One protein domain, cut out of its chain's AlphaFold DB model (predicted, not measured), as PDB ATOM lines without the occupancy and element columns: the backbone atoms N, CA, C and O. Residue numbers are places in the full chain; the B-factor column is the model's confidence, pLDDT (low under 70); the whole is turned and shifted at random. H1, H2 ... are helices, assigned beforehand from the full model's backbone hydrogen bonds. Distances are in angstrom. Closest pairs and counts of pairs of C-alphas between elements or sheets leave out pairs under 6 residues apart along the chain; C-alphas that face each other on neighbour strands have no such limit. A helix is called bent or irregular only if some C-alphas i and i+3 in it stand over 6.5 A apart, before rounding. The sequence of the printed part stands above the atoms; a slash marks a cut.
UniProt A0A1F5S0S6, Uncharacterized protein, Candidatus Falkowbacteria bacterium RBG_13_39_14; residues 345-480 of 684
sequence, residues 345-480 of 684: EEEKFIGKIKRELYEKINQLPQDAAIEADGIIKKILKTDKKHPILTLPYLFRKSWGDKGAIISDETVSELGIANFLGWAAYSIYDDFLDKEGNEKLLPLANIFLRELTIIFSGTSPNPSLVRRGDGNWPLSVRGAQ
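AT A GLANCE: This is residues 345 to 480 of the 684 residues of an uncharacterized protein of Candidatus Falkowbacteria bacterium RBG_13_39_14 (UniProt A0A1F5S0S6). The long helix H5 runs through the middle, with H6 folded back beside it as a hairpin and the shorter H3 along its other side, making a row of H6, H5 and H3. A second helical hairpin, H1 and H2, crosses one face of this row, H1 over the first half of H5 and H2 over H5 and H6. Little H4 turns a corner after H3, where residues 397 to 402 stick out, and residues 457 to 480 trail from H6 as a tail with no named element. The printed part has 136 residues with six named helices, H1 to H6 in order, and no named strand, class all helix. It is compact, with a radius of gyration of the C-alphas of 16.0 A and spans of 50 by 34 by 25 A.

IN THESE COORDINATES: H1, residues 345 to 361, begins at C-alpha 345 (102.521, -7.444, 47.056) and is 24.6 A long. H2, residues 366 to 382, measures 24.9 A. H3, residues 387 to 398, is irregular, with C-alphas 389 and 392 7.7 A apart. H4 is residues 400 to 405. H5, residues 408 to 432, is the longest at 36.0 A, starting at C-alpha 408 (91.924, -11.530, 44.176). H6, residues 438 to 456, is 27.7 A long and only just irregular, with C-alphas 439 and 442 6.9 A apart; it ends at C-alpha 456 (80.129, -25.778, 46.672).

HOW THE PARTS SIT: H5 is the hub, touching four helices, and the helix packing is part aligned, part crossed, some pairs at a shallow tilt and others not. H5 and H6 touch at a shallow tilt of 31 degrees, opposite ways, the closest C-alphas being those of Ala 424 and Ala 444 at 4.2 A. H3 touches residues 411 to 422 of H5 at 34 degrees, only just short of steep, opposite ways, closest at the C-alphas of Leu 389 and Gly 415, 4.7 A. H1 touches H5 at a steep tilt of 59 degrees, closest at the C-alphas of Ile 353 and Ser 412, 5.3 A. H2 is about perpendicular to H6, at 80 degrees, and they touch, closest at the C-alphas of Ala 368 and Leu 443, 6.6 A. H3 and H4 touch only at the corner, and only just, with 3 pairs of C-alphas within 8 A; the closest are those of Arg 396 and Gly 403, 4.8 A. H1 and H6 are apart. Every O i to N i+4 pair is within hydrogen-bond range in H1, H2 and H5, against 6 of 8 in H3, 13 of 15 in H6 and 0 of 2 in H4, where 3 of 3 O i to N i+3 pairs are within range.

THE WHOLE: The C-alphas farthest apart are those of Lys 434 and Asp 469, 51.9 A. The printed part has no cut, and the five links between helices are tight. Mean pLDDT of the printed part is 79.5; residues 384 to 385 and 457 to 480 are under 70.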
ATOM      1  N   GLU A 345     103.901  -7.130  47.483       75.81
ATOM      2  CA  GLU A 345     102.521  -7.444  47.056       75.81
ATOM      3  C   GLU A 345     101.988  -8.752  47.661       75.81
ATOM      4  O   GLU A 345     100.792  -8.876  47.917       75.81
ATOM      5  N   GLU A 346     102.867  -9.733  47.878       79.75
ATOM      6  CA  GLU A 346     102.525 -11.034  48.453       79.75
ATOM      7  C   GLU A 346     102.123 -10.905  49.925       79.75
ATOM      8  O   GLU A 346     101.067 -11.401  50.303       79.75
ATOM      9  N   GLU A 347     102.873 -10.150  50.734       78.94
ATOM     10  CA  GLU A 347     102.507  -9.893  52.137       78.94
ATOM     11  C   GLU A 347     101.226  -9.064  52.264       78.94
ATOM     12  O   GLU A 347     100.374  -9.352  53.106       78.94
ATOM     13  N   LYS A 348     101.026  -8.077  51.378       83.44
ATOM     14  CA  LYS A 348      99.755  -7.332  51.312       83.44
ATOM     15  C   LYS A 348      98.582  -8.277  51.033       83.44
ATOM     16  O   LYS A 348      97.525  -8.139  51.654       83.44
ATOM     17  N   PHE A 349      98.774  -9.253  50.143       84.88
ATOM     18  CA  PHE A 349      97.763 -10.265  49.848       84.88
ATOM     19  C   PHE A 349      97.541 -11.212  51.035       84.88
ATOM     20  O   PHE A 349      96.400 -11.403  51.442       84.88
ATOM     21  N   ILE A 350      98.599 -11.726  51.668       85.75
ATOM     22  CA  ILE A 350      98.507 -12.563  52.878       85.75
ATOM     23  C   ILE A 350      97.749 -11.833  53.993       85.75
ATOM     24  O   ILE A 350      96.863 -12.415  54.621       85.75
ATOM     25  N   GLY A 351      98.053 -10.553  54.220       85.88
ATOM     26  CA  GLY A 351      97.348  -9.709  55.183       85.88
ATOM     27  C   GLY A 351      95.854  -9.576  54.872       85.88
ATOM     28  O   GLY A 351      95.035  -9.632  55.792       85.88
ATOM     29  N   LYS A 352      95.485  -9.472  53.586       87.56
ATOM     30  CA  LYS A 352      94.081  -9.496  53.137       87.56
ATOM     31  C   LYS A 352      93.410 -10.827  53.493       87.56
ATOM     32  O   LYS A 352      92.385 -10.787  54.172       87.56
ATOM     33  N   ILE A 353      93.998 -11.972  53.123       89.88
ATOM     34  CA  ILE A 353      93.405 -13.294  53.413       89.88
ATOM     35  C   ILE A 353      93.247 -13.498  54.925       89.88
ATOM     36  O   ILE A 353      92.195 -13.932  55.387       89.88
ATOM     37  N   LYS A 354      94.270 -13.149  55.721       89.81
ATOM     38  CA  LYS A 354      94.216 -13.258  57.188       89.81
ATOM     39  C   LYS A 354      93.074 -12.426  57.767       89.81
ATOM     40  O   LYS A 354      92.331 -12.926  58.606       89.81
ATOM     41  N   ARG A 355      92.909 -11.180  57.315       88.88
ATOM     42  CA  ARG A 355      91.809 -10.318  57.767       88.88
ATOM     43  C   ARG A 355      90.446 -10.925  57.427       88.88
ATOM     44  O   ARG A 355      89.608 -11.016  58.312       88.88
ATOM     45  N   GLU A 356      90.253 -11.390  56.196       88.81
ATOM     46  CA  GLU A 356      88.995 -12.014  55.755       88.81
ATOM     47  C   GLU A 356      88.694 -13.328  56.501       88.81
ATOM     48  O   GLU A 356      87.545 -13.599  56.857       88.81
ATOM     49  N   LEU A 357      89.723 -14.128  56.803       89.81
ATOM     50  CA  LEU A 357      89.605 -15.300  57.671       89.81
ATOM     51  C   LEU A 357      89.106 -14.888  59.062       89.81
ATOM     52  O   LEU A 357      88.115 -15.431  59.542       89.81
ATOM     53  N   TYR A 358      89.745 -13.900  59.692       87.75
ATOM     54  CA  TYR A 358      89.348 -13.423  61.017       87.75
ATOM     55  C   TYR A 358      87.955 -12.786  61.037       87.75
ATOM     56  O   TYR A 358      87.215 -12.982  61.996       87.75
ATOM     57  N   GLU A 359      87.552 -12.088  59.978       88.31
ATOM     58  CA  GLU A 359      86.185 -11.579  59.831       88.31
ATOM     59  C   GLU A 359      85.149 -12.709  59.847       88.31
ATOM     60  O   GLU A 359      84.120 -12.569  60.507       88.31
ATOM     61  N   LYS A 360      85.423 -13.847  59.191       86.31
ATOM     62  CA  LYS A 360      84.551 -15.034  59.242       86.31
ATOM     63  C   LYS A 360      84.505 -15.657  60.634       86.31
ATOM     64  O   LYS A 360      83.432 -16.004  61.115       86.31
ATOM     65  N   ILE A 361      85.651 -15.779  61.295       87.19
ATOM     66  CA  ILE A 361      85.724 -16.364  62.640       87.19
ATOM     67  C   ILE A 361      85.006 -15.502  63.675       87.19
ATOM     68  O   ILE A 361      84.293 -16.033  64.521       87.19
ATOM     69  N   ASN A 362      85.110 -14.179  63.568       87.56
ATOM     70  CA  ASN A 362      84.430 -13.249  64.468       87.56
ATOM     71  C   ASN A 362      82.896 -13.264  64.322       87.56
ATOM     72  O   ASN A 362      82.205 -12.689  65.160       87.56
ATOM     73  N   GLN A 363      82.352 -13.908  63.282       88.94
ATOM     74  CA  GLN A 363      80.910 -14.139  63.128       88.94
ATOM     75  C   GLN A 363      80.425 -15.404  63.854       88.94
ATOM     76  O   GLN A 363      79.217 -15.631  63.946       88.94
ATOM     77  N   LEU A 364      81.335 -16.242  64.360       90.12
ATOM     78  CA  LEU A 364      80.986 -17.408  65.168       90.12
ATOM     79  C   LEU A 364      80.538 -16.982  66.579       90.12
ATOM     80  O   LEU A 364      80.888 -15.896  67.043       90.12
ATOM     81  N   PRO A 365      79.792 -17.840  67.305       91.31
ATOM     82  CA  PRO A 365      79.549 -17.636  68.731       91.31
ATOM     83  C   PRO A 365      80.861 -17.424  69.498       91.31
ATOM     84  O   PRO A 365      81.865 -18.052  69.167       91.31
ATOM     85  N   GLN A 366      80.837 -16.575  70.531       90.00
ATOM     86  CA  GLN A 366      82.033 -16.109  71.248       90.00
ATOM     87  C   GLN A 366      82.991 -17.244  71.641       90.00
ATOM     88  O   GLN A 366      84.182 -17.161  71.351       90.00
ATOM     89  N   ASP A 367      82.470 -18.323  72.229       89.75
ATOM     90  CA  ASP A 367      83.287 -19.464  72.657       89.75
ATOM     91  C   ASP A 367      83.967 -20.163  71.467       89.75
ATOM     92  O   ASP A 367      85.153 -20.481  71.516       89.75
ATOM     93  N   ALA A 368      83.249 -20.337  70.354       90.12
ATOM     94  CA  ALA A 368      83.802 -20.938  69.142       90.12
ATOM     95  C   ALA A 368      84.844 -20.029  68.469       90.12
ATOM     96  O   ALA A 368      85.824 -20.533  67.928       90.12
ATOM     97  N   ALA A 369      84.655 -18.706  68.513       89.94
ATOM     98  CA  ALA A 369      85.612 -17.745  67.970       89.94
ATOM     99  C   ALA A 369      86.942 -17.749  68.745       89.94
ATOM    100  O   ALA A 369      88.005 -17.671  68.128       89.94
ATOM    101  N   ILE A 370      86.896 -17.889  70.077       88.50
ATOM    102  CA  ILE A 370      88.091 -17.984  70.933       88.50
ATOM    103  C   ILE A 370      88.891 -19.250  70.605       88.50
ATOM    104  O   ILE A 370      90.095 -19.171  70.353       88.50
ATOM    105  N   GLU A 371      88.228 -20.408  70.554       92.62
ATOM    106  CA  GLU A 371      88.887 -21.676  70.217       92.62
ATOM    107  C   GLU A 371      89.440 -21.656  68.780       92.62
ATOM    108  O   GLU A 371      90.568 -22.088  68.525       92.62
ATOM    109  N   ALA A 372      88.689 -21.077  67.836       92.62
ATOM    110  CA  ALA A 372      89.128 -20.905  66.454       92.62
ATOM    111  C   ALA A 372      90.392 -20.049  66.335       92.62
ATOM    112  O   ALA A 372      91.311 -20.431  65.608       92.62
ATOM    113  N   ASP A 373      90.469 -18.924  67.051       89.88
ATOM    114  CA  ASP A 373      91.664 -18.075  67.073       89.88
ATOM    115  C   ASP A 373      92.890 -18.836  67.603       89.88
ATOM    116  O   ASP A 373      93.971 -18.747  67.012       89.88
ATOM    117  N   GLY A 374      92.718 -19.646  68.652       88.44
ATOM    118  CA  GLY A 374      93.773 -20.511  69.184       88.44
ATOM    119  C   GLY A 374      94.332 -21.478  68.134       88.44
ATOM    120  O   GLY A 374      95.550 -21.540  67.924       88.44
ATOM    121  N   ILE A 375      93.451 -22.183  67.417       91.38
ATOM    122  CA  ILE A 375      93.840 -23.128  66.356       91.38
ATOM    123  C   ILE A 375      94.478 -22.411  65.164       91.38
ATOM    124  O   ILE A 375      95.521 -22.846  64.669       91.38
ATOM    125  N   ILE A 376      93.916 -21.283  64.731       89.62
ATOM    126  CA  ILE A 376      94.460 -20.491  63.620       89.62
ATOM    127  C   ILE A 376      95.875 -20.018  63.943       89.62
ATOM    128  O   ILE A 376      96.778 -20.175  63.120       89.62
ATOM    129  N   LYS A 377      96.100 -19.495  65.152       88.38
ATOM    130  CA  LYS A 377      97.432 -19.080  65.608       88.38
ATOM    131  C   LYS A 377      98.407 -20.254  65.671       88.38
ATOM    132  O   LYS A 377      99.549 -20.085  65.238       88.38
ATOM    133  N   LYS A 378      97.977 -21.430  66.157       88.00
ATOM    134  CA  LYS A 378      98.794 -22.663  66.168       88.00
ATOM    135  C   LYS A 378      99.262 -23.004  64.749       88.00
ATOM    136  O   LYS A 378     100.465 -23.124  64.532       88.00
ATOM    137  N   ILE A 379      98.340 -23.070  63.785       87.06
ATOM    138  CA  ILE A 379      98.640 -23.443  62.393       87.06
ATOM    139  C   ILE A 379      99.483 -22.374  61.689       87.06
ATOM    140  O   ILE A 379     100.480 -22.698  61.055       87.06
ATOM    141  N   LEU A 380      99.147 -21.086  61.816       83.25
ATOM    142  CA  LEU A 380      99.924 -20.015  61.177       83.25
ATOM    143  C   LEU A 380     101.357 -19.924  61.723       83.25
ATOM    144  O   LEU A 380     102.252 -19.497  60.997       83.25
ATOM    145  N   LYS A 381     101.587 -20.319  62.981       81.94
ATOM    146  CA  LYS A 381     102.929 -20.376  63.574       81.94
ATOM    147  C   LYS A 381     103.765 -21.529  63.005       81.94
ATOM    148  O   LYS A 381     104.975 -21.367  62.851       81.94
ATOM    149  N   THR A 382     103.151 -22.677  62.717       76.38
ATOM    150  CA  THR A 382     103.848 -23.867  62.201       76.38
ATOM    151  C   THR A 382     103.986 -23.861  60.675       76.38
ATOM    152  O   THR A 382     105.004 -24.323  60.158       76.38
ATOM    153  N   ASP A 383     103.036 -23.264  59.950       77.88
ATOM    154  CA  ASP A 383     103.025 -23.149  58.488       77.88
ATOM    155  C   ASP A 383     103.954 -22.021  57.998       77.88
ATOM    156  O   ASP A 383     103.524 -20.917  57.642       77.88
ATOM    157  N   LYS A 384     105.272 -22.272  58.030       65.56
ATOM    158  CA  LYS A 384     106.308 -21.297  57.639       65.56
ATOM    159  C   LYS A 384     106.090 -20.821  56.195       65.56
ATOM    160  O   LYS A 384     106.099 -21.625  55.273       65.56
ATOM    161  N   LYS A 385     105.976 -19.498  56.001       64.81
ATOM    162  CA  LYS A 385     105.607 -18.821  54.729       64.81
ATOM    163  C   LYS A 385     104.164 -19.063  54.259       64.81
ATOM    164  O   LYS A 385     103.811 -18.682  53.150       64.81
ATOM    165  N   HIS A 386     103.332 -19.659  55.105       76.56
ATOM    166  CA  HIS A 386     101.905 -19.863  54.891       76.56
ATOM    167  C   HIS A 386     101.511 -20.585  53.582       76.56
ATOM    168  O   HIS A 386     100.544 -20.150  52.942       76.56
ATOM    169  N   PRO A 387     102.223 -21.635  53.112       76.06
ATOM    170  CA  PRO A 387     101.871 -22.316  51.870       76.06
ATOM    171  C   PRO A 387     100.442 -22.864  51.875       76.06
ATOM    172  O   PRO A 387      99.820 -22.853  50.821       76.06
ATOM    173  N   ILE A 388      99.864 -23.265  53.013       85.62
ATOM    174  CA  ILE A 388      98.478 -23.771  53.054       85.62
ATOM    175  C   ILE A 388      97.492 -22.667  52.654       85.62
ATOM    176  O   ILE A 388      96.615 -22.877  51.812       85.62
ATOM    177  N   LEU A 389      97.672 -21.475  53.231       87.81
ATOM    178  CA  LEU A 389      96.829 -20.304  52.987       87.81
ATOM    179  C   LEU A 389      97.073 -19.698  51.594       87.81
ATOM    180  O   LEU A 389      96.147 -19.211  50.948       87.81
ATOM    181  N   THR A 390      98.323 -19.712  51.128       90.19
ATOM    182  CA  THR A 390      98.759 -19.007  49.909       90.19
ATOM    183  C   THR A 390      98.803 -19.882  48.663       90.19
ATOM    184  O   THR A 390      98.980 -19.352  47.568       90.19
ATOM    185  N   LEU A 391      98.603 -21.198  48.765       92.19
ATOM    186  CA  LEU A 391      98.715 -22.110  47.623       92.19
ATOM    187  C   LEU A 391      97.870 -21.689  46.403       92.19
ATOM    188  O   LEU A 391      98.419 -21.690  45.299       92.19
ATOM    189  N   PRO A 392      96.596 -21.263  46.538       92.50
ATOM    190  CA  PRO A 392      95.827 -20.776  45.390       92.50
ATOM    191  C   PRO A 392      96.436 -19.517  44.755       92.50
ATOM    192  O   PRO A 392      96.424 -19.362  43.534       92.50
ATOM    193  N   TYR A 393      97.026 -18.636  45.568       91.88
ATOM    194  CA  TYR A 393      97.711 -17.430  45.102       91.88
ATOM    195  C   TYR A 393      99.002 -17.752  44.351       91.88
ATOM    196  O   TYR A 393      99.223 -17.224  43.258       91.88
ATOM    197  N   LEU A 394      99.824 -18.647  44.901       91.69
ATOM    198  CA  LEU A 394     101.054 -19.116  44.266       91.69
ATOM    199  C   LEU A 394     100.748 -19.821  42.943       91.69
ATOM    200  O   LEU A 394     101.388 -19.532  41.929       91.69
ATOM    201  N   PHE A 395      99.713 -20.664  42.922       92.62
ATOM    202  CA  PHE A 395      99.257 -21.322  41.704       92.62
ATOM    203  C   PHE A 395      98.797 -20.306  40.654       92.62
ATOM    204  O   PHE A 395      99.279 -20.353  39.521       92.62
ATOM    205  N   ARG A 396      97.976 -19.313  41.026       90.75
ATOM    206  CA  ARG A 396      97.584 -18.224  40.116       90.75
ATOM    207  C   ARG A 396      98.799 -17.468  39.569       90.75
ATOM    208  O   ARG A 396      98.882 -17.239  38.367       90.75
ATOM    209  N   LYS A 397      99.760 -17.092  40.422       90.88
ATOM    210  CA  LYS A 397     100.996 -16.398  39.999       90.88
ATOM    211  C   LYS A 397     101.842 -17.256  39.050       90.88
ATOM    212  O   LYS A 397     102.508 -16.705  38.172       90.88
ATOM    213  N   SER A 398     101.812 -18.583  39.201       91.75
ATOM    214  CA  SER A 398     102.544 -19.514  38.332       91.75
ATOM    215  C   SER A 398     102.044 -19.506  36.880       91.75
ATOM    216  O   SER A 398     102.807 -19.833  35.976       91.75
ATOM    217  N   TRP A 399     100.811 -19.052  36.637       88.50
ATOM    218  CA  TRP A 399     100.208 -18.905  35.304       88.50
ATOM    219  C   TRP A 399     100.504 -17.562  34.622       88.50
ATOM    220  O   TRP A 399      99.955 -17.289  33.556       88.50
ATOM    221  N   GLY A 400     101.321 -16.699  35.233       84.62
ATOM    222  CA  GLY A 400     101.649 -15.396  34.656       84.62
ATOM    223  C   GLY A 400     100.405 -14.535  34.416       84.62
ATOM    224  O   GLY A 400      99.528 -14.445  35.278       84.62
ATOM    225  N   ASP A 401     100.325 -13.910  33.244       81.75
ATOM    226  CA  ASP A 401      99.256 -12.958  32.913       81.75
ATOM    227  C   ASP A 401      97.892 -13.649  32.749       81.75
ATOM    228  O   ASP A 401      96.851 -13.056  33.030       81.75
ATOM    229  N   LYS A 402      97.873 -14.938  32.377       76.56
ATOM    230  CA  LYS A 402      96.630 -15.726  32.260       76.56
ATOM    231  C   LYS A 402      95.968 -15.968  33.611       76.56
ATOM    232  O   LYS A 402      94.744 -16.063  33.691       76.56
ATOM    233  N   GLY A 403      96.764 -16.034  34.678       77.00
ATOM    234  CA  GLY A 403      96.258 -16.162  36.042       77.00
ATOM    235  C   GLY A 403      95.454 -14.939  36.498       77.00
ATOM    236  O   GLY A 403      94.552 -15.084  37.320       77.00
ATOM    237  N   ALA A 404      95.714 -13.752  35.932       78.81
ATOM    238  CA  ALA A 404      95.039 -12.504  36.309       78.81
ATOM    239  C   ALA A 404      93.531 -12.492  35.993       78.81
ATOM    240  O   ALA A 404      92.805 -11.641  36.503       78.81
ATOM    241  N   ILE A 405      93.044 -13.450  35.194       80.69
ATOM    242  CA  ILE A 405      91.611 -13.655  34.929       80.69
ATOM    243  C   ILE A 405      90.857 -14.037  36.216       80.69
ATOM    244  O   ILE A 405      89.667 -13.747  36.338       80.69
ATOM    245  N   ILE A 406      91.534 -14.667  37.184       81.25
ATOM    246  CA  ILE A 406      90.953 -15.015  38.483       81.25
ATOM    247  C   ILE A 406      91.166 -13.868  39.468       81.25
ATOM    248  O   ILE A 406      92.305 -13.492  39.771       81.25
ATOM    249  N   SER A 407      90.059 -13.341  39.995       84.12
ATOM    250  CA  SER A 407      90.082 -12.200  40.906       84.12
ATOM    251  C   SER A 407      90.793 -12.513  42.223       84.12
ATOM    252  O   SER A 407      90.856 -13.659  42.681       84.12
ATOM    253  N   ASP A 408      91.314 -11.462  42.851       84.88
ATOM    254  CA  ASP A 408      91.924 -11.530  44.176       84.88
ATOM    255  C   ASP A 408      90.951 -12.067  45.232       84.88
ATOM    256  O   ASP A 408      91.365 -12.802  46.123       84.88
ATOM    257  N   GLU A 409      89.666 -11.728  45.124       84.56
ATOM    258  CA  GLU A 409      88.602 -12.197  46.019       84.56
ATOM    259  C   GLU A 409      88.429 -13.714  45.912       84.56
ATOM    260  O   GLU A 409      88.439 -14.404  46.926       84.56
ATOM    261  N   THR A 410      88.353 -14.254  44.688       82.00
ATOM    262  CA  THR A 410      88.240 -15.703  44.479       82.00
ATOM    263  C   THR A 410      89.467 -16.432  45.023       82.00
ATOM    264  O   THR A 410      89.331 -17.434  45.718       82.00
ATOM    265  N   VAL A 411      90.676 -15.934  44.751       87.56
ATOM    266  CA  VAL A 411      91.901 -16.555  45.279       87.56
ATOM    267  C   VAL A 411      91.945 -16.517  46.807       87.56
ATOM    268  O   VAL A 411      92.353 -17.505  47.417       87.56
ATOM    269  N   SER A 412      91.521 -15.409  47.417       89.19
ATOM    270  CA  SER A 412      91.457 -15.271  48.873       89.19
ATOM    271  C   SER A 412      90.479 -16.274  49.487       89.19
ATOM    272  O   SER A 412      90.850 -17.020  50.393       89.19
ATOM    273  N   GLU A 413      89.267 -16.391  48.932       88.19
ATOM    274  CA  GLU A 413      88.268 -17.367  49.385       88.19
ATOM    275  C   GLU A 413      88.763 -18.811  49.268       88.19
ATOM    276  O   GLU A 413      88.580 -19.601  50.195       88.19
ATOM    277  N   LEU A 414      89.431 -19.160  48.164       90.69
ATOM    278  CA  LEU A 414      90.033 -20.485  47.989       90.69
ATOM    279  C   LEU A 414      91.159 -20.737  49.001       90.69
ATOM    280  O   LEU A 414      91.299 -21.857  49.493       90.69
ATOM    281  N   GLY A 415      91.949 -19.709  49.329       91.69
ATOM    282  CA  GLY A 415      92.986 -19.781  50.361       91.69
ATOM    283  C   GLY A 415      92.392 -20.049  51.742       91.69
ATOM    284  O   GLY A 415      92.850 -20.942  52.455       91.69
ATOM    285  N   ILE A 416      91.311 -19.341  52.085       92.62
ATOM    286  CA  ILE A 416      90.539 -19.556  53.316       92.62
ATOM    287  C   ILE A 416      89.970 -20.975  53.354       92.62
ATOM    288  O   ILE A 416      90.110 -21.653  54.366       92.62
ATOM    289  N   ALA A 417      89.365 -21.453  52.264       92.12
ATOM    290  CA  ALA A 417      88.806 -22.801  52.203       92.12
ATOM    291  C   ALA A 417      89.884 -23.869  52.428       92.12
ATOM    292  O   ALA A 417      89.719 -24.722  53.299       92.12
ATOM    293  N   ASN A 418      91.013 -23.786  51.718       92.12
ATOM    294  CA  ASN A 418      92.150 -24.687  51.920       92.12
ATOM    295  C   ASN A 418      92.622 -24.691  53.385       92.12
ATOM    296  O   ASN A 418      92.836 -25.759  53.960       92.12
ATOM    297  N   PHE A 419      92.740 -23.509  53.995       94.31
ATOM    298  CA  PHE A 419      93.144 -23.369  55.392       94.31
ATOM    299  C   PHE A 419      92.141 -24.008  56.359       94.31
ATOM    300  O   PHE A 419      92.539 -24.755  57.248       94.31
ATOM    301  N   LEU A 420      90.842 -23.755  56.184       94.75
ATOM    302  CA  LEU A 420      89.792 -24.325  57.035       94.75
ATOM    303  C   LEU A 420      89.715 -25.848  56.894       94.75
ATOM    304  O   LEU A 420      89.548 -26.542  57.892       94.75
ATOM    305  N   GLY A 421      89.897 -26.374  55.681       94.44
ATOM    306  CA  GLY A 421      90.004 -27.815  55.452       94.44
ATOM    307  C   GLY A 421      91.176 -28.420  56.217       94.44
ATOM    308  O   GLY A 421      90.992 -29.389  56.946       94.44
ATOM    309  N   TRP A 422      92.359 -27.811  56.113       93.94
ATOM    310  CA  TRP A 422      93.523 -28.246  56.883       93.94
ATOM    311  C   TRP A 422      93.267 -28.190  58.389       93.94
ATOM    312  O   TRP A 422      93.499 -29.171  59.080       93.94
ATOM    313  N   ALA A 423      92.717 -27.082  58.891       94.75
ATOM    314  CA  ALA A 423      92.421 -26.920  60.309       94.75
ATOM    315  C   ALA A 423      91.416 -27.961  60.826       94.75
ATOM    316  O   ALA A 423      91.590 -28.474  61.929       94.75
ATOM    317  N   ALA A 424      90.391 -28.300  60.037       95.94
ATOM    318  CA  ALA A 424      89.434 -29.345  60.390       95.94
ATOM    319  C   ALA A 424      90.122 -30.711  60.524       95.94
ATOM    320  O   ALA A 424      89.969 -31.367  61.553       95.94
ATOM    321  N   TYR A 425      90.913 -31.113  59.524       93.81
ATOM    322  CA  TYR A 425      91.593 -32.409  59.548       93.81
ATOM    323  C   TYR A 425      92.734 -32.475  60.556       93.81
ATOM    324  O   TYR A 425      92.884 -33.516  61.171       93.81
ATOM    325  N   SER A 426      93.441 -31.381  60.848       91.88
ATOM    326  CA  SER A 426      94.393 -31.366  61.966       91.88
ATOM    327  C   SER A 426      93.709 -31.630  63.310       91.88
ATOM    328  O   SER A 426      94.262 -32.334  64.140       91.88
ATOM    329  N   ILE A 427      92.496 -31.106  63.538       94.12
ATOM    330  CA  ILE A 427      91.745 -31.408  64.769       94.12
ATOM    331  C   ILE A 427      91.279 -32.871  64.783       94.12
ATOM    332  O   ILE A 427      91.327 -33.513  65.834       94.12
ATOM    333  N   TYR A 428      90.798 -33.393  63.648       93.44
ATOM    334  CA  TYR A 428      90.402 -34.799  63.557       93.44
ATOM    335  C   TYR A 428      91.594 -35.732  63.782       93.44
ATOM    336  O   TYR A 428      91.465 -36.653  64.581       93.44
ATOM    337  N   ASP A 429      92.731 -35.466  63.144       88.31
ATOM    338  CA  ASP A 429      93.960 -36.250  63.269       88.31
ATOM    339  C   ASP A 429      94.483 -36.200  64.712       88.31
ATOM    340  O   ASP A 429      94.591 -37.255  65.334       88.31
ATOM    341  N   ASP A 430      94.636 -35.005  65.310       89.31
ATOM    342  CA  ASP A 430      95.042 -34.846  66.719       89.31
ATOM    343  C   ASP A 430      94.140 -35.713  67.640       89.31
ATOM    344  O   ASP A 430      94.619 -36.421  68.532       89.31
ATOM    345  N   PHE A 431      92.816 -35.701  67.427       89.50
ATOM    346  CA  PHE A 431      91.872 -36.509  68.211       89.50
ATOM    347  C   PHE A 431      92.014 -38.020  67.965       89.50
ATOM    348  O   PHE A 431      92.015 -38.801  68.921       89.50
ATOM    349  N   LEU A 432      92.132 -38.448  66.706       84.75
ATOM    350  CA  LEU A 432      92.314 -39.855  66.327       84.75
ATOM    351  C   LEU A 432      93.627 -40.434  66.873       84.75
ATOM    352  O   LEU A 432      93.691 -41.626  67.191       84.75
ATOM    353  N   ASP A 433      94.619 -39.571  67.065       80.06
ATOM    354  CA  ASP A 433      95.941 -39.895  67.596       80.06
ATOM    355  C   ASP A 433      95.987 -39.907  69.127       80.06
ATOM    356  O   ASP A 433      96.994 -40.298  69.717       80.06
ATOM    357  N   LYS A 434      94.861 -39.578  69.778       81.94
ATOM    358  CA  LYS A 434      94.708 -39.449  71.239       81.94
ATOM    359  C   LYS A 434      95.582 -38.345  71.849       81.94
ATOM    360  O   LYS A 434      95.899 -38.396  73.037       81.94
ATOM    361  N   GLU A 435      95.932 -37.340  71.053       80.56
ATOM    362  CA  GLU A 435      96.699 -36.152  71.461       80.56
ATOM    363  C   GLU A 435      95.828 -34.889  71.518       80.56
ATOM    364  O   GLU A 435      96.170 -33.894  72.161       80.56
ATOM    365  N   GLY A 436      94.684 -34.932  70.839       80.38
ATOM    366  CA  GLY A 436      93.744 -33.838  70.684       80.38
ATOM    367  C   GLY A 436      92.716 -33.751  71.804       80.38
ATOM    368  O   GLY A 436      92.399 -34.716  72.495       80.38
ATOM    369  N   ASN A 437      92.148 -32.557  71.946       87.56
ATOM    370  CA  ASN A 437      91.069 -32.272  72.883       87.56
ATOM    371  C   ASN A 437      89.715 -32.505  72.199       87.56
ATOM    372  O   ASN A 437      89.364 -31.791  71.256       87.56
ATOM    373  N   GLU A 438      88.918 -33.450  72.702       90.75
ATOM    374  CA  GLU A 438      87.604 -33.804  72.150       90.75
ATOM    375  C   GLU A 438      86.631 -32.615  72.070       90.75
ATOM    376  O   GLU A 438      85.725 -32.596  71.233       90.75
ATOM    377  N   LYS A 439      86.843 -31.574  72.889       92.19
ATOM    378  CA  LYS A 439      86.042 -30.339  72.875       92.19
ATOM    379  C   LYS A 439      86.211 -29.524  71.592       92.19
ATOM    380  O   LYS A 439      85.376 -28.664  71.323       92.19
ATOM    381  N   LEU A 440      87.246 -29.792  70.794       94.81
ATOM    382  CA  LEU A 440      87.502 -29.113  69.522       94.81
ATOM    383  C   LEU A 440      86.758 -29.748  68.337       94.81
ATOM    384  O   LEU A 440      86.649 -29.125  67.282       94.81
ATOM    385  N   LEU A 441      86.181 -30.946  68.485       95.69
ATOM    386  CA  LEU A 441      85.454 -31.620  67.399       95.69
ATOM    387  C   LEU A 441      84.276 -30.801  66.825       95.69
ATOM    388  O   LEU A 441      84.113 -30.773  65.600       95.69
ATOM    389  N   PRO A 442      83.465 -30.079  67.631       96.00
ATOM    390  CA  PRO A 442      82.454 -29.171  67.090       96.00
ATOM    391  C   PRO A 442      83.051 -28.068  66.209       96.00
ATOM    392  O   PRO A 442      82.450 -27.710  65.196       96.00
ATOM    393  N   LEU A 443      84.234 -27.556  66.558       96.12
ATOM    394  CA  LEU A 443      84.933 -26.542  65.773       96.12
ATOM    395  C   LEU A 443      85.452 -27.113  64.446       96.12
ATOM    396  O   LEU A 443      85.281 -26.473  63.410       96.12
ATOM    397  N   ALA A 444      85.981 -28.340  64.442       96.56
ATOM    398  CA  ALA A 444      86.358 -29.035  63.207       96.56
ATOM    399  C   ALA A 444      85.170 -29.152  62.236       96.56
ATOM    400  O   ALA A 444      85.294 -28.840  61.051       96.56
ATOM    401  N   ASN A 445      83.979 -29.482  62.752       96.44
ATOM    402  CA  ASN A 445      82.750 -29.528  61.952       96.44
ATOM    403  C   ASN A 445      82.346 -28.148  61.400       96.44
ATOM    404  O   ASN A 445      81.825 -28.063  60.286       96.44
ATOM    405  N   ILE A 446      82.575 -27.064  62.153       95.56
ATOM    406  CA  ILE A 446      82.353 -25.691  61.672       95.56
ATOM    407  C   ILE A 446      83.301 -25.389  60.508       95.56
ATOM    408  O   ILE A 446      82.837 -24.964  59.451       95.56
ATOM    409  N   PHE A 447      84.599 -25.657  60.662       95.94
ATOM    410  CA  PHE A 447      85.591 -25.438  59.608       95.94
ATOM    411  C   PHE A 447      85.292 -26.257  58.346       95.94
ATOM    412  O   PHE A 447      85.310 -25.709  57.242       95.94
ATOM    413  N   LEU A 448      84.928 -27.532  58.496       94.94
ATOM    414  CA  LEU A 448      84.553 -28.402  57.379       94.94
ATOM    415  C   LEU A 448      83.281 -27.914  56.661       94.94
ATOM    416  O   LEU A 448      83.181 -27.986  55.430       94.94
ATOM    417  N   ARG A 449      82.309 -27.379  57.409       92.81
ATOM    418  CA  ARG A 449      81.101 -26.770  56.835       92.81
ATOM    419  C   ARG A 449      81.437 -25.515  56.035       92.81
ATOM    420  O   ARG A 449      80.957 -25.389  54.912       92.81
ATOM    421  N   GLU A 450      82.269 -24.625  56.567       90.25
ATOM    422  CA  GLU A 450      82.691 -23.403  55.867       90.25
ATOM    423  C   GLU A 450      83.501 -23.713  54.598       90.25
ATOM    424  O   GLU A 450      83.207 -23.163  53.535       90.25
ATOM    425  N   LEU A 451      84.441 -24.664  54.666       91.94
ATOM    426  CA  LEU A 451      85.119 -25.239  53.495       91.94
ATOM    427  C   LEU A 451      84.097 -25.682  52.436       91.94
ATOM    428  O   LEU A 451      84.205 -25.316  51.264       91.94
ATOM    429  N   THR A 452      83.106 -26.475  52.851       90.19
ATOM    430  CA  THR A 452      82.087 -27.028  51.952       90.19
ATOM    431  C   THR A 452      81.241 -25.923  51.325       90.19
ATOM    432  O   THR A 452      80.963 -25.986  50.131       90.19
ATOM    433  N   ILE A 453      80.858 -24.894  52.085       83.69
ATOM    434  CA  ILE A 453      80.103 -23.736  51.580       83.69
ATOM    435  C   ILE A 453      80.899 -23.003  50.495       83.69
ATOM    436  O   ILE A 453      80.336 -22.674  49.448       83.69
ATOM    437  N   ILE A 454      82.199 -22.784  50.718       84.38
ATOM    438  CA  ILE A 454      83.060 -22.105  49.745       84.38
ATOM    439  C   ILE A 454      83.202 -22.963  48.482       84.38
ATOM    440  O   ILE A 454      82.852 -22.502  47.399       84.38
ATOM    441  N   PHE A 455      83.620 -24.227  48.590       84.38
ATOM    442  CA  PHE A 455      83.853 -25.069  47.407       84.38
ATOM    443  C   PHE A 455      82.576 -25.505  46.671       84.38
ATOM    444  O   PHE A 455      82.636 -25.807  45.479       84.38
ATOM    445  N   SER A 456      81.417 -25.517  47.332       76.88
ATOM    446  CA  SER A 456      80.129 -25.778  46.672       76.88
ATOM    447  C   SER A 456      79.490 -24.537  46.048       76.88
ATOM    448  O   SER A 456      78.521 -24.668  45.297       76.88
ATOM    449  N   GLY A 457      80.014 -23.342  46.336       67.38
ATOM    450  CA  GLY A 457      79.470 -22.078  45.845       67.38
ATOM    451  C   GLY A 457      78.106 -21.706  46.423       67.38
ATOM    452  O   GLY A 457      77.403 -20.886  45.838       67.38
ATOM    453  N   THR A 458      77.721 -22.272  47.572       51.47
ATOM    454  CA  THR A 458      76.460 -21.952  48.268       51.47
ATOM    455  C   THR A 458      76.587 -20.770  49.238       51.47
ATOM    456  O   THR A 458      75.699 -20.551  50.061       51.47
ATOM    457  N   SER A 459      77.695 -20.022  49.183       46.97
ATOM    458  CA  SER A 459      77.922 -18.833  50.012       46.97
ATOM    459  C   SER A 459      76.888 -17.730  49.709       46.97
ATOM    460  O   SER A 459      76.639 -17.442  48.536       46.97
ATOM    461  N   PRO A 460      76.310 -17.059  50.731       38.25
ATOM    462  CA  PRO A 460      75.391 -15.930  50.542       38.25
ATOM    463  C   PRO A 460      76.053 -14.696  49.901       38.25
ATOM    464  O   PRO A 460      75.349 -13.841  49.369       38.25
ATOM    465  N   ASN A 461      77.390 -14.632  49.896       41.34
ATOM    466  CA  ASN A 461      78.185 -13.777  49.013       41.34
ATOM    467  C   ASN A 461      78.828 -14.678  47.944       41.34
ATOM    468  O   ASN A 461      79.868 -15.284  48.214       41.34
ATOM    469  N   PRO A 462      78.212 -14.843  46.761       39.97
ATOM    470  CA  PRO A 462      78.789 -15.650  45.699       39.97
ATOM    471  C   PRO A 462      79.902 -14.842  45.015       39.97
ATOM    472  O   PRO A 462      79.674 -14.192  44.001       39.97
ATOM    473  N   SER A 463      81.113 -14.848  45.573       40.88
ATOM    474  CA  SER A 463      82.306 -14.255  44.937       40.88
ATOM    475  C   SER A 463      82.977 -15.208  43.946       40.88
ATOM    476  O   SER A 463      83.984 -14.857  43.327       40.88
ATOM    477  N   LEU A 464      82.417 -16.407  43.752       42.53
ATOM    478  CA  LEU A 464      82.881 -17.340  42.736       42.53
ATOM    479  C   LEU A 464      82.472 -16.849  41.343       42.53
ATOM    480  O   LEU A 464      81.413 -17.156  40.798       42.53
ATOM    481  N   VAL A 465      83.434 -16.118  40.785       45.12
ATOM    482  CA  VAL A 465      83.643 -15.775  39.383       45.12
ATOM    483  C   VAL A 465      82.727 -14.668  38.849       45.12
ATOM    484  O   VAL A 465      81.668 -14.900  38.268       45.12
ATOM    485  N   ARG A 466      83.219 -13.429  38.943       38.81
ATOM    486  CA  ARG A 466      82.940 -12.388  37.944       38.81
ATOM    487  C   ARG A 466      84.046 -12.437  36.895       38.81
ATOM    488  O   ARG A 466      85.213 -12.283  37.246       38.81
ATOM    489  N   ARG A 467      83.704 -12.594  35.613       40.94
ATOM    490  CA  ARG A 467      84.604 -12.111  34.558       40.94
ATOM    491  C   ARG A 467      84.623 -10.584  34.634       40.94
ATOM    492  O   ARG A 467      83.621  -9.962  34.991       40.94
ATOM    493  N   GLY A 468      85.753  -9.971  34.284       41.12
ATOM    494  CA  GLY A 468      85.910  -8.510  34.226       41.12
ATOM    495  C   GLY A 468      84.959  -7.789  33.253       41.12
ATOM    496  O   GLY A 468      85.016  -6.571  33.152       41.12
ATOM    497  N   ASP A 469      84.079  -8.517  32.558       42.31
ATOM    498  CA  ASP A 469      83.038  -8.021  31.650       42.31
ATOM    499  C   ASP A 469      81.637  -7.925  32.300       42.31
ATOM    500  O   ASP A 469      80.674  -7.544  31.637       42.31
ATOM    501  N   GLY A 470      81.498  -8.258  33.589       38.31
ATOM    502  CA  GLY A 470      80.214  -8.213  34.297       38.31
ATOM    503  C   GLY A 470      79.310  -9.431  34.072       38.31
ATOM    504  O   GLY A 470      78.222  -9.474  34.648       38.31
ATOM    505  N   ASN A 471      79.753 -10.442  33.314       35.75
ATOM    506  CA  ASN A 471      79.064 -11.724  33.185       35.75
ATOM    507  C   ASN A 471      79.611 -12.772  34.170       35.75
ATOM    508  O   ASN A 471      80.810 -12.873  34.437       35.75
ATOM    509  N   TRP A 472      78.698 -13.582  34.705       41.28
ATOM    510  CA  TRP A 472      78.974 -14.674  35.641       41.28
ATOM    511  C   TRP A 472      79.349 -15.966  34.895       41.28
ATOM    512  O   TRP A 472      78.483 -16.509  34.207       41.28
ATOM    513  N   PRO A 473      80.541 -16.566  35.075       40.00
ATOM    514  CA  PRO A 473      80.797 -17.935  34.619       40.00
ATOM    515  C   PRO A 473      80.228 -18.999  35.565       40.00
ATOM    516  O   PRO A 473      80.150 -20.162  35.188       40.00
ATOM    517  N   LEU A 474      79.806 -18.619  36.775       41.38
ATOM    518  CA  LEU A 474      79.340 -19.549  37.808       41.38
ATOM    519  C   LEU A 474      78.024 -19.110  38.474       41.38
ATOM    520  O   LEU A 474      77.765 -19.428  39.630       41.38
ATOM    521  N   SER A 475      77.136 -18.429  37.738       36.16
ATOM    522  CA  SER A 475      75.757 -18.278  38.218       36.16
ATOM    523  C   SER A 475      74.961 -19.565  37.973       36.16
ATOM    524  O   SER A 475      74.823 -20.057  36.846       36.16
ATOM    525  N   VAL A 476      74.385 -20.081  39.058       36.09
ATOM    526  CA  VAL A 476      73.490 -21.250  39.170       36.09
ATOM    527  C   VAL A 476      72.140 -21.027  38.449       36.09
ATOM    528  O   VAL A 476      71.110 -21.584  38.814       36.09
ATOM    529  N   ARG A 477      72.098 -20.224  37.381       32.38
ATOM    530  CA  ARG A 477      70.919 -20.112  36.508       32.38
ATOM    531  C   ARG A 477      71.203 -20.246  35.010       32.38
ATOM    532  O   ARG A 477      70.253 -20.152  34.243       32.38
ATOM    533  N   GLY A 478      72.440 -20.540  34.580       31.61
ATOM    534  CA  GLY A 478      72.709 -20.702  33.138       31.61
ATOM    535  C   GLY A 478      73.936 -21.504  32.681       31.61
ATOM    536  O   GLY A 478      73.971 -21.878  31.514       31.61
ATOM    537  N   ALA A 479      74.913 -21.827  33.539       34.66
ATOM    538  CA  ALA A 479      76.087 -22.627  33.152       34.66
ATOM    539  C   ALA A 479      76.092 -23.986  33.878       34.66
ATOM    540  O   ALA A 479      76.623 -24.119  34.977       34.66
ATOM    541  N   GLN A 480      75.451 -25.001  33.288       40.66
ATOM    542  CA  GLN A 480      75.183 -26.294  33.946       40.66
ATOM    543  C   GLN A 480      76.375 -27.270  34.038       40.66
ATOM    544  O   GLN A 480      76.310 -28.195  34.841       40.66
TER     545      GLN A 480